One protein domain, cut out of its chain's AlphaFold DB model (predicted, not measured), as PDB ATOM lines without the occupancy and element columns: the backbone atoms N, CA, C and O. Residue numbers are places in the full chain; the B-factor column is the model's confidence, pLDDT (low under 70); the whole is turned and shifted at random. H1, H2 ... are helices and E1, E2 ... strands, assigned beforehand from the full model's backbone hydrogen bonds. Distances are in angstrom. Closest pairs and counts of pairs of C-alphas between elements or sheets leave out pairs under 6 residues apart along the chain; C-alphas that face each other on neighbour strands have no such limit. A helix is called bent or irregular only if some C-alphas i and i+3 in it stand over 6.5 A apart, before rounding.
ATOM      1  N   VAL A 200       9.549  30.702 -27.102       73.31
ATOM      2  CA  VAL A 200       8.321  31.095 -26.402       73.31
ATOM      3  C   VAL A 200       7.080  30.409 -26.979       73.31
ATOM      4  O   VAL A 200       6.008  30.525 -26.397       73.31
ATOM      5  N   GLY A 201       7.192  29.669 -28.089       75.06
ATOM      6  CA  GLY A 201       6.068  29.007 -28.753       75.06
ATOM      7  C   GLY A 201       5.358  27.986 -27.866       75.06
ATOM      8  O   GLY A 201       4.138  27.865 -27.944       75.06
ATOM      9  N   GLN A 202       6.075  27.336 -26.942       75.06
ATOM     10  CA  GLN A 202       5.471  26.433 -25.954       75.06
ATOM     11  C   GLN A 202       4.386  27.127 -25.114       75.06
ATOM     12  O   GLN A 202       3.360  26.526 -24.810       75.06
ATOM     13  N   MET A 203       4.586  28.404 -24.774       77.50
ATOM     14  CA  MET A 203       3.641  29.180 -23.964       77.50
ATOM     15  C   MET A 203       2.420  29.659 -24.758       77.50
ATOM     16  O   MET A 203       1.510  30.226 -24.168       77.50
ATOM     17  N   LEU A 204       2.441  29.502 -26.086       83.12
ATOM     18  CA  LEU A 204       1.366  29.902 -26.992       83.12
ATOM     19  C   LEU A 204       0.478  28.719 -27.403       83.12
ATOM     20  O   LEU A 204      -0.505  28.926 -28.113       83.12
ATOM     21  N   GLN A 205       0.810  27.485 -27.006       80.69
ATOM     22  CA  GLN A 205       0.084  26.286 -27.448       80.69
ATOM     23  C   GLN A 205      -1.389  26.290 -27.032       80.69
ATOM     24  O   GLN A 205      -2.245  25.846 -27.789       80.69
ATOM     25  N   ASP A 206      -1.699  26.826 -25.859       81.75
ATOM     26  CA  ASP A 206      -3.063  26.995 -25.363       81.75
ATOM     27  C   ASP A 206      -3.870  28.019 -26.174       81.75
ATOM     28  O   ASP A 206      -5.039  27.783 -26.491       81.75
ATOM     29  N   LEU A 207      -3.245  29.127 -26.582       84.62
ATOM     30  CA  LEU A 207      -3.846  30.091 -27.498       84.62
ATOM     31  C   LEU A 207      -4.120  29.454 -28.857       84.62
ATOM     32  O   LEU A 207      -5.199  29.669 -29.410       84.62
ATOM     33  N   VAL A 208      -3.194  28.649 -29.378       85.75
ATOM     34  CA  VAL A 208      -3.403  27.936 -30.645       85.75
ATOM     35  C   VAL A 208      -4.533  26.914 -30.513       85.75
ATOM     36  O   VAL A 208      -5.440  26.895 -31.344       85.75
ATOM     37  N   ALA A 209      -4.550  26.135 -29.428       83.81
ATOM     38  CA  ALA A 209      -5.601  25.160 -29.140       83.81
ATOM     39  C   ALA A 209      -6.991  25.801 -28.982       83.81
ATOM     40  O   ALA A 209      -8.004  25.141 -29.203       83.81
ATOM     41  N   SER A 210      -7.063  27.096 -28.648       84.12
ATOM     42  CA  SER A 210      -8.331  27.831 -28.583       84.12
ATOM     43  C   SER A 210      -9.011  28.036 -29.947       84.12
ATOM     44  O   SER A 210     -10.174  28.439 -29.987       84.12
ATOM     45  N   GLY A 211      -8.299  27.802 -31.058       83.44
ATOM     46  CA  GLY A 211      -8.807  27.966 -32.425       83.44
ATOM     47  C   GLY A 211      -9.002  29.422 -32.866       83.44
ATOM     48  O   GLY A 211      -9.593  29.678 -33.914       83.44
ATOM     49  N   LYS A 212      -8.537  30.395 -32.072       84.69
ATOM     50  CA  LYS A 212      -8.636  31.829 -32.378       84.69
ATOM     51  C   LYS A 212      -7.454  32.304 -33.219       84.69
ATOM     52  O   LYS A 212      -6.358  31.760 -33.143       84.69
ATOM     53  N   SER A 213      -7.655  33.387 -33.970       87.38
ATOM     54  CA  SER A 213      -6.562  34.083 -34.652       87.38
ATOM     55  C   SER A 213      -5.626  34.759 -33.645       87.38
ATOM     56  O   SER A 213      -6.084  35.423 -32.713       87.38
ATOM     57  N   ILE A 214      -4.315  34.622 -33.859       87.75
ATOM     58  CA  ILE A 214      -3.263  35.188 -33.004       87.75
ATOM     59  C   ILE A 214      -2.502  36.256 -33.793       87.75
ATOM     60  O   ILE A 214      -2.092  36.019 -34.926       87.75
ATOM     61  N   LEU A 215      -2.284  37.424 -33.182       89.69
ATOM     62  CA  LEU A 215      -1.476  38.507 -33.744       89.69
ATOM     63  C   LEU A 215      -0.246  38.759 -32.863       89.69
ATOM     64  O   LEU A 215      -0.379  39.099 -31.687       89.69
ATOM     65  N   ILE A 216       0.952  38.642 -33.441       86.94
ATOM     66  CA  ILE A 216       2.226  38.879 -32.748       86.94
ATOM     67  C   ILE A 216       2.756  40.271 -33.120       86.94
ATOM     68  O   ILE A 216       3.198  40.502 -34.245       86.94
ATOM     69  N   LEU A 217       2.748  41.205 -32.163       86.44
ATOM     70  CA  LEU A 217       3.237  42.578 -32.341       86.44
ATOM     71  C   LEU A 217       4.503  42.840 -31.526       86.44
ATOM     72  O   LEU A 217       4.686  42.326 -30.426       86.44
ATOM     73  N   GLY A 218       5.372  43.699 -32.052       81.50
ATOM     74  CA  GLY A 218       6.619  44.061 -31.392       81.50
ATOM     75  C   GLY A 218       7.534  44.882 -32.289       81.50
ATOM     76  O   GLY A 218       7.422  44.848 -33.519       81.50
ATOM     77  N   LYS A 219       8.465  45.610 -31.667       75.44
ATOM     78  CA  LYS A 219       9.474  46.411 -32.375       75.44
ATOM     79  C   LYS A 219      10.301  45.545 -33.346       75.44
ATOM     80  O   LYS A 219      10.367  44.321 -33.185       75.44
ATOM     81  N   PRO A 220      10.931  46.130 -34.377       65.31
ATOM     82  CA  PRO A 220      11.906  45.413 -35.197       65.31
ATOM     83  C   PRO A 220      12.949  44.696 -34.322       65.31
ATOM     84  O   PRO A 220      13.391  45.245 -33.317       65.31
ATOM     85  N   GLY A 221      13.287  43.448 -34.662       67.06
ATOM     86  CA  GLY A 221      14.232  42.631 -33.886       67.06
ATOM     87  C   GLY A 221      13.691  42.007 -32.591       67.06
ATOM     88  O   GLY A 221      14.437  41.323 -31.907       67.06
ATOM     89  N   SER A 222      12.406  42.166 -32.250       74.25
ATOM     90  CA  SER A 222      11.833  41.623 -31.003       74.25
ATOM     91  C   SER A 222      11.565  40.105 -30.998       74.25
ATOM     92  O   SER A 222      10.827  39.638 -30.139       74.25
ATOM     93  N   GLY A 223      12.065  39.351 -31.982       76.19
ATOM     94  CA  GLY A 223      11.872  37.897 -32.060       76.19
ATOM     95  C   GLY A 223      10.527  37.414 -32.626       76.19
ATOM     96  O   GLY A 223      10.230  36.235 -32.518       76.19
ATOM     97  N   LYS A 224       9.717  38.270 -33.268       86.06
ATOM     98  CA  LYS A 224       8.391  37.878 -33.808       86.06
ATOM     99  C   LYS A 224       8.457  36.693 -34.778       86.06
ATOM    100  O   LYS A 224       7.803  35.680 -34.567       86.06
ATOM    101  N   THR A 225       9.274  36.825 -35.820       78.88
ATOM    102  CA  THR A 225       9.463  35.803 -36.857       78.88
ATOM    103  C   THR A 225      10.014  34.515 -36.254       78.88
ATOM    104  O   THR A 225       9.636  33.419 -36.639       78.88
ATOM    105  N   HIS A 226      10.866  34.647 -35.244       79.06
ATOM    106  CA  HIS A 226      11.415  33.518 -34.519       79.06
ATOM    107  C   HIS A 226      10.347  32.760 -33.717       79.06
ATOM    108  O   HIS A 226      10.271  31.542 -33.815       79.06
ATOM    109  N   THR A 227       9.479  33.470 -32.989       83.06
ATOM    110  CA  THR A 227       8.313  32.867 -32.326       83.06
ATOM    111  C   THR A 227       7.399  32.163 -33.324       83.06
ATOM    112  O   THR A 227       6.895  31.085 -33.029       83.06
ATOM    113  N   LEU A 228       7.196  32.758 -34.503       84.88
ATOM    114  CA  LEU A 228       6.382  32.155 -35.553       84.88
ATOM    115  C   LEU A 228       7.000  30.844 -36.064       84.88
ATOM    116  O   LEU A 228       6.289  29.850 -36.149       84.88
ATOM    117  N   ARG A 229       8.316  30.813 -36.323       79.88
ATOM    118  CA  ARG A 229       9.034  29.592 -36.734       79.88
ATOM    119  C   ARG A 229       8.938  28.481 -35.689       79.88
ATOM    120  O   ARG A 229       8.556  27.371 -36.035       79.88
ATOM    121  N   ASP A 230       9.205  28.798 -34.419       78.56
ATOM    122  CA  ASP A 230       9.088  27.847 -33.300       78.56
ATOM    123  C   ASP A 230       7.664  27.276 -33.189       78.56
ATOM    124  O   ASP A 230       7.475  26.079 -32.981       78.56
ATOM    125  N   LEU A 231       6.636  28.104 -33.398       81.19
ATOM    126  CA  LEU A 231       5.251  27.637 -33.392       81.19
ATOM    127  C   LEU A 231       4.932  26.725 -34.588       81.19
ATOM    128  O   LEU A 231       4.307  25.683 -34.399       81.19
ATOM    129  N   CYS A 232       5.359  27.093 -35.799       80.62
ATOM    130  CA  CYS A 232       5.168  26.277 -37.000       80.62
ATOM    131  C   CYS A 232       5.828  24.900 -36.858       80.62
ATOM    132  O   CYS A 232       5.167  23.893 -37.110       80.62
ATOM    133  N   ALA A 233       7.077  24.859 -36.384       74.94
ATOM    134  CA  ALA A 233       7.805  23.616 -36.138       74.94
ATOM    135  C   ALA A 233       7.046  22.705 -35.162       74.94
ATOM    136  O   ALA A 233       6.735  21.564 -35.495       74.94
ATOM    137  N   ARG A 234       6.621  23.237 -34.008       76.56
ATOM    138  CA  ARG A 234       5.864  22.470 -33.000       76.56
ATOM    139  C   ARG A 234       4.536  21.936 -33.524       76.56
ATOM    140  O   ARG A 234       4.141  20.822 -33.188       76.56
ATOM    141  N   LEU A 235       3.810  22.729 -34.311       78.75
ATOM    142  CA  LEU A 235       2.535  22.295 -34.882       78.75
ATOM    143  C   LEU A 235       2.736  21.182 -35.915       78.75
ATOM    144  O   LEU A 235       1.964  20.222 -35.914       78.75
ATOM    145  N   SER A 236       3.780  21.293 -36.737       74.88
ATOM    146  CA  SER A 236       4.187  20.268 -37.701       74.88
ATOM    147  C   SER A 236       4.594  18.961 -37.003       74.88
ATOM    148  O   SER A 236       4.082  17.892 -37.337       74.88
ATOM    149  N   GLU A 237       5.430  19.041 -35.960       71.69
ATOM    150  CA  GLU A 237       5.839  17.898 -35.123       71.69
ATOM    151  C   GLU A 237       4.649  17.218 -34.434       71.69
ATOM    152  O   GLU A 237       4.596  15.992 -34.339       71.69
ATOM    153  N   ALA A 238       3.644  17.993 -34.015       73.69
ATOM    154  CA  ALA A 238       2.391  17.472 -33.468       73.69
ATOM    155  C   ALA A 238       1.475  16.815 -34.527       73.69
ATOM    156  O   ALA A 238       0.376  16.368 -34.197       73.69
ATOM    157  N   GLY A 239       1.905  16.751 -35.792       74.88
ATOM    158  CA  GLY A 239       1.204  16.081 -36.884       74.88
ATOM    159  C   GLY A 239       0.196  16.952 -37.634       74.88
ATOM    160  O   GLY A 239      -0.582  16.411 -38.420       74.88
ATOM    161  N   ASN A 240       0.191  18.272 -37.417       76.31
ATOM    162  CA  ASN A 240      -0.701  19.189 -38.129       76.31
ATOM    163  C   ASN A 240      -0.130  19.559 -39.502       76.31
ATOM    164  O   ASN A 240       1.078  19.711 -39.660       76.31
ATOM    165  N   ASN A 241      -1.013  19.801 -40.471       80.94
ATOM    166  CA  ASN A 241      -0.631  20.427 -41.735       80.94
ATOM    167  C   ASN A 241      -0.528  21.942 -41.522       80.94
ATOM    168  O   ASN A 241      -1.527  22.591 -41.199       80.94
ATOM    169  N   VAL A 242       0.668  22.502 -41.697       79.94
ATOM    170  CA  VAL A 242       0.942  23.926 -41.467       79.94
ATOM    171  C   VAL A 242       1.263  24.595 -42.797       79.94
ATOM    172  O   VAL A 242       2.249  24.256 -43.441       79.94
ATOM    173  N   MET A 243       0.441  25.571 -43.196       82.19
ATOM    174  CA  MET A 243       0.704  26.424 -44.357       82.19
ATOM    175  C   MET A 243       1.253  27.770 -43.889       82.19
ATOM    176  O   MET A 243       0.610  28.468 -43.099       82.19
ATOM    177  N   VAL A 244       2.413  28.157 -44.414       80.94
ATOM    178  CA  VAL A 244       3.008  29.474 -44.170       80.94
ATOM    179  C   VAL A 244       2.939  30.299 -45.449       80.94
ATOM    180  O   VAL A 244       3.451  29.885 -46.484       80.94
ATOM    181  N   VAL A 245       2.332  31.484 -45.362       82.25
ATOM    182  CA  VAL A 245       2.356  32.492 -46.430       82.25
ATOM    183  C   VAL A 245       3.408  33.531 -46.071       82.25
ATOM    184  O   VAL A 245       3.191  34.360 -45.187       82.25
ATOM    185  N   ASP A 246       4.554  33.469 -46.741       78.94
ATOM    186  CA  ASP A 246       5.719  34.296 -46.435       78.94
ATOM    187  C   ASP A 246       6.132  35.138 -47.641       78.94
ATOM    188  O   ASP A 246       6.919  34.731 -48.487       78.94
ATOM    189  N   THR A 247       5.580  36.345 -47.726       69.00
ATOM    190  CA  THR A 247       5.853  37.273 -48.833       69.00
ATOM    191  C   THR A 247       7.238  37.910 -48.773       69.00
ATOM    192  O   THR A 247       7.654  38.550 -49.733       69.00
ATOM    193  N   SER A 248       7.917  37.838 -47.627       67.12
ATOM    194  CA  SER A 248       9.191  38.529 -47.387       67.12
ATOM    195  C   SER A 248      10.355  37.568 -47.175       67.12
ATOM    196  O   SER A 248      11.458  38.024 -46.864       67.12
ATOM    197  N   ASN A 249      10.111  36.268 -47.357       70.31
ATOM    198  CA  ASN A 249      11.079  35.193 -47.179       70.31
ATOM    199  C   ASN A 249      11.723  35.209 -45.781       70.31
ATOM    200  O   ASN A 249      12.881  34.825 -45.604       70.31
ATOM    201  N   GLU A 250      10.992  35.696 -44.768       71.19
ATOM    202  CA  GLU A 250      11.483  35.747 -43.393       71.19
ATOM    203  C   GLU A 250      11.344  34.397 -42.679       71.19
ATOM    204  O   GLU A 250      12.134  34.086 -41.790       71.19
ATOM    205  N   VAL A 251      10.344  33.595 -43.022       72.12
ATOM    206  CA  VAL A 251      10.037  32.296 -42.419       72.12
ATOM    207  C   VAL A 251      10.605  31.147 -43.240       72.12
ATOM    208  O   VAL A 251      11.154  30.246 -42.631       72.12
ATOM    209  N   GLY A 252      10.494  31.172 -44.570       66.69
ATOM    210  CA  GLY A 252      10.944  30.084 -45.451       66.69
ATOM    211  C   GLY A 252      12.384  30.216 -45.950       66.69
ATOM    212  O   GLY A 252      12.949  29.245 -46.439       66.69
ATOM    213  N   GLY A 253      12.987  31.399 -45.808       71.94
ATOM    214  CA  GLY A 253      14.277  31.711 -46.420       71.94
ATOM    215  C   GLY A 253      14.161  32.059 -47.914       71.94
ATOM    216  O   GLY A 253      13.086  31.974 -48.505       71.94
ATOM    217  N   PRO A 254      15.257  32.525 -48.534       68.44
ATOM    218  CA  PRO A 254      15.242  33.094 -49.884       68.44
ATOM    219  C   PRO A 254      15.226  32.059 -51.023       68.44
ATOM    220  O   PRO A 254      15.083  32.456 -52.179       68.44
ATOM    221  N   GLY A 255      15.388  30.769 -50.715       66.50
ATOM    222  CA  GLY A 255      15.591  29.700 -51.696       66.50
ATOM    223  C   GLY A 255      14.518  28.612 -51.673       66.50
ATOM    224  O   GLY A 255      13.595  28.629 -50.867       66.50
ATOM    225  N   ASN A 256      14.683  27.620 -52.551       64.69
ATOM    226  CA  ASN A 256      13.793  26.452 -52.642       64.69
ATOM    227  C   ASN A 256      14.224  25.297 -51.721       64.69
ATOM    228  O   ASN A 256      13.634  24.219 -51.757       64.69
ATOM    229  N   ILE A 257      15.293  25.501 -50.951       66.06
ATOM    230  CA  ILE A 257      15.802  24.546 -49.971       66.06
ATOM    231  C   ILE A 257      15.203  24.929 -48.612       66.06
ATOM    232  O   ILE A 257      15.380  26.081 -48.204       66.06
ATOM    233  N   PRO A 258      14.514  24.007 -47.912       62.19
ATOM    234  CA  PRO A 258      13.958  24.281 -46.593       62.19
ATOM    235  C   PRO A 258      15.025  24.756 -45.604       62.19
ATOM    236  O   PRO A 258      16.124  24.200 -45.544       62.19
ATOM    237  N   ILE A 259      14.679  25.755 -44.793       62.09
ATOM    238  CA  ILE A 259      15.516  26.166 -43.667       62.09
ATOM    239  C   ILE A 259      15.313  25.218 -42.475       62.09
ATOM    240  O   ILE A 259      14.222  24.691 -42.246       62.09
ATOM    241  N   LEU A 260      16.356  25.041 -41.667       55.88
ATOM    242  CA  LEU A 260      16.376  24.057 -40.578       55.88
ATOM    243  C   LEU A 260      15.259  24.252 -39.539       55.88
ATOM    244  O   LEU A 260      14.693  23.286 -39.042       55.88
ATOM    245  N   SER A 261      14.910  25.501 -39.212       54.47
ATOM    246  CA  SER A 261      13.941  25.785 -38.143       54.47
ATOM    247  C   SER A 261      12.484  25.486 -38.501       54.47
ATOM    248  O   SER A 261      11.625  25.652 -37.641       54.47
ATOM    249  N   SER A 262      12.182  25.153 -39.758       47.12
ATOM    250  CA  SER A 262      10.804  24.904 -40.197       47.12
ATOM    251  C   SER A 262      10.446  23.429 -40.303       47.12
ATOM    252  O   SER A 262       9.257  23.136 -40.222       47.12
ATOM    253  N   ASP A 263      11.402  22.507 -40.479       44.03
ATOM    254  CA  ASP A 263      11.011  21.133 -40.797       44.03
ATOM    255  C   ASP A 263      12.067  20.052 -40.511       44.03
ATOM    256  O   ASP A 263      13.020  19.867 -41.265       44.03
ATOM    257  N   THR A 264      11.850  19.284 -39.446       43.34
ATOM    258  CA  THR A 264      12.486  17.974 -39.218       43.34
ATOM    259  C   THR A 264      11.606  16.809 -39.697       43.34
ATOM    260  O   THR A 264      12.073  15.672 -39.705       43.34
ATOM    261  N   SER A 265      10.349  17.046 -40.109       39.53
ATOM    262  CA  SER A 265       9.342  15.994 -40.349       39.53
ATOM    263  C   SER A 265       8.800  15.907 -41.787       39.53
ATOM    264  O   SER A 265       8.069  14.963 -42.100       39.53
ATOM    265  N   GLY A 266       9.155  16.845 -42.668       42.31
ATOM    266  CA  GLY A 266       8.668  16.944 -44.048       42.31
ATOM    267  C   GLY A 266       7.231  17.472 -44.178       42.31
ATOM    268  O   GLY A 266       6.594  17.216 -45.198       42.31
ATOM    269  N   ARG A 267       6.666  18.104 -43.136       43.25
ATOM    270  CA  ARG A 267       5.227  18.463 -43.056       43.25
ATOM    271  C   ARG A 267       4.944  19.960 -42.960       43.25
ATOM    272  O   ARG A 267       3.776  20.360 -42.938       43.25
ATOM    273  N   CYS A 268       5.984  20.789 -42.917       39.50
ATOM    274  CA  CYS A 268       5.842  22.236 -43.007       39.50
ATOM    275  C   CYS A 268       6.308  22.683 -44.391       39.50
ATOM    276  O   CYS A 268       7.500  22.847 -44.623       39.50
ATOM    277  N   GLU A 269       5.368  22.915 -45.305       40.06
ATOM    278  CA  GLU A 269       5.689  23.451 -46.627       40.06
ATOM    279  C   GLU A 269       5.677  24.989 -46.581       40.06
ATOM    280  O   GLU A 269       4.600  25.597 -46.486       40.06
ATOM    281  N   PRO A 270       6.838  25.672 -46.653       42.78
ATOM    282  CA  PRO A 270       6.856  27.095 -46.948       42.78
ATOM    283  C   PRO A 270       6.401  27.276 -48.399       42.78
ATOM    284  O   PRO A 270       7.170  27.110 -49.342       42.78
ATOM    285  N   THR A 271       5.125  27.596 -48.607       34.88
ATOM    286  CA  THR A 271       4.657  27.965 -49.940       34.88
ATOM    287  C   THR A 271       5.012  29.429 -50.186       34.88
ATOM    288  O   THR A 271       4.471  30.332 -49.545       34.88
ATOM    289  N   LEU A 272       5.890  29.682 -51.160       32.91
ATOM    290  CA  LEU A 272       6.034  30.998 -51.784       32.91
ATOM    291  C   LEU A 272       4.741  31.298 -52.547       32.91
ATOM    292  O   LEU A 272       4.629  31.035 -53.744       32.91
ATOM    293  N   VAL A 273       3.721  31.793 -51.849       26.20
ATOM    294  CA  VAL A 273       2.504  32.259 -52.508       26.20
ATOM    295  C   VAL A 273       2.733  33.719 -52.908       26.20
ATOM    296  O   VAL A 273       2.767  34.579 -52.020       26.20
TER     297      VAL A 273
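This is residues 200 to 273 of the 283 residues of an uncharacterized protein of Allomyces macrogynus (strain ATCC 38327) (UniProt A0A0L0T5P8). One helix, H2, stands in the middle, with the short, irregular helix H1 crossing it steeply on one side and a small two-strand sheet, E1 beside E2, on the other. Residues 217 to 222 stick out as a free loop before H2, and a long unnamed stretch, residues 246 to 267, links the two strands. The printed part has 74 residues, with two named helices and two named strands in the order H1, H2, E1, E2; the sheet is parallel, and the class is mixed, with under half of the residues in named elements. The whole is compact, with a radius of gyration of the C-alphas of 12.1 A and spans of 32 by 31 by 20 A.

Begin at H1, residues 200 to 209, which touches H2, residues 224 to 237; their closest C-alphas, those of Gly 201 and Leu 231, are 4.9 A apart. Their lines stand at a steep tilt of 62 degrees, and they run the same way. Go on to E1, residues 242 to 245: its closest C-alpha to H2 is that of Val 242, 6.2 A from that of Ser 236. The same Ser 236 comes closest to E2, residues 268 to 271, with its C-alpha 5.9 A from that of Cys 268. E1 and E2 are parallel neighbours at 24 degrees; C-alphas 244 and 270 face each other at 5.3 A, but no backbone N and O across the pair are within hydrogen-bond range. H1 is apart from both strands. In H2 every O i to N i+4 pair is within hydrogen-bond range, in H1 3 of 6.

Find C-alpha 200 at (8.321, 31.095, -26.402); H1 runs 15.4 A from there, irregular, with C-alphas 203 and 206 7.2 A apart. H2 starts at C-alpha 224, (8.391, 37.878, -33.808), and spans 20.2 A. E1 spans 10.0 A, and E2 9.1 A, ending at C-alpha 271, (4.657, 27.965, -49.940).

Look for the farthest C-alphas at Ser 210 and Gly 255, 33.3 A apart. The printed part has no cut; the links H1 to H2 and E1 to E2 are long, and H2 to E1 is tight. The mean pLDDT of the printed part is 70.5, and residues 220 to 221, 247 to 248, 252 and 254 to 273 are under 70.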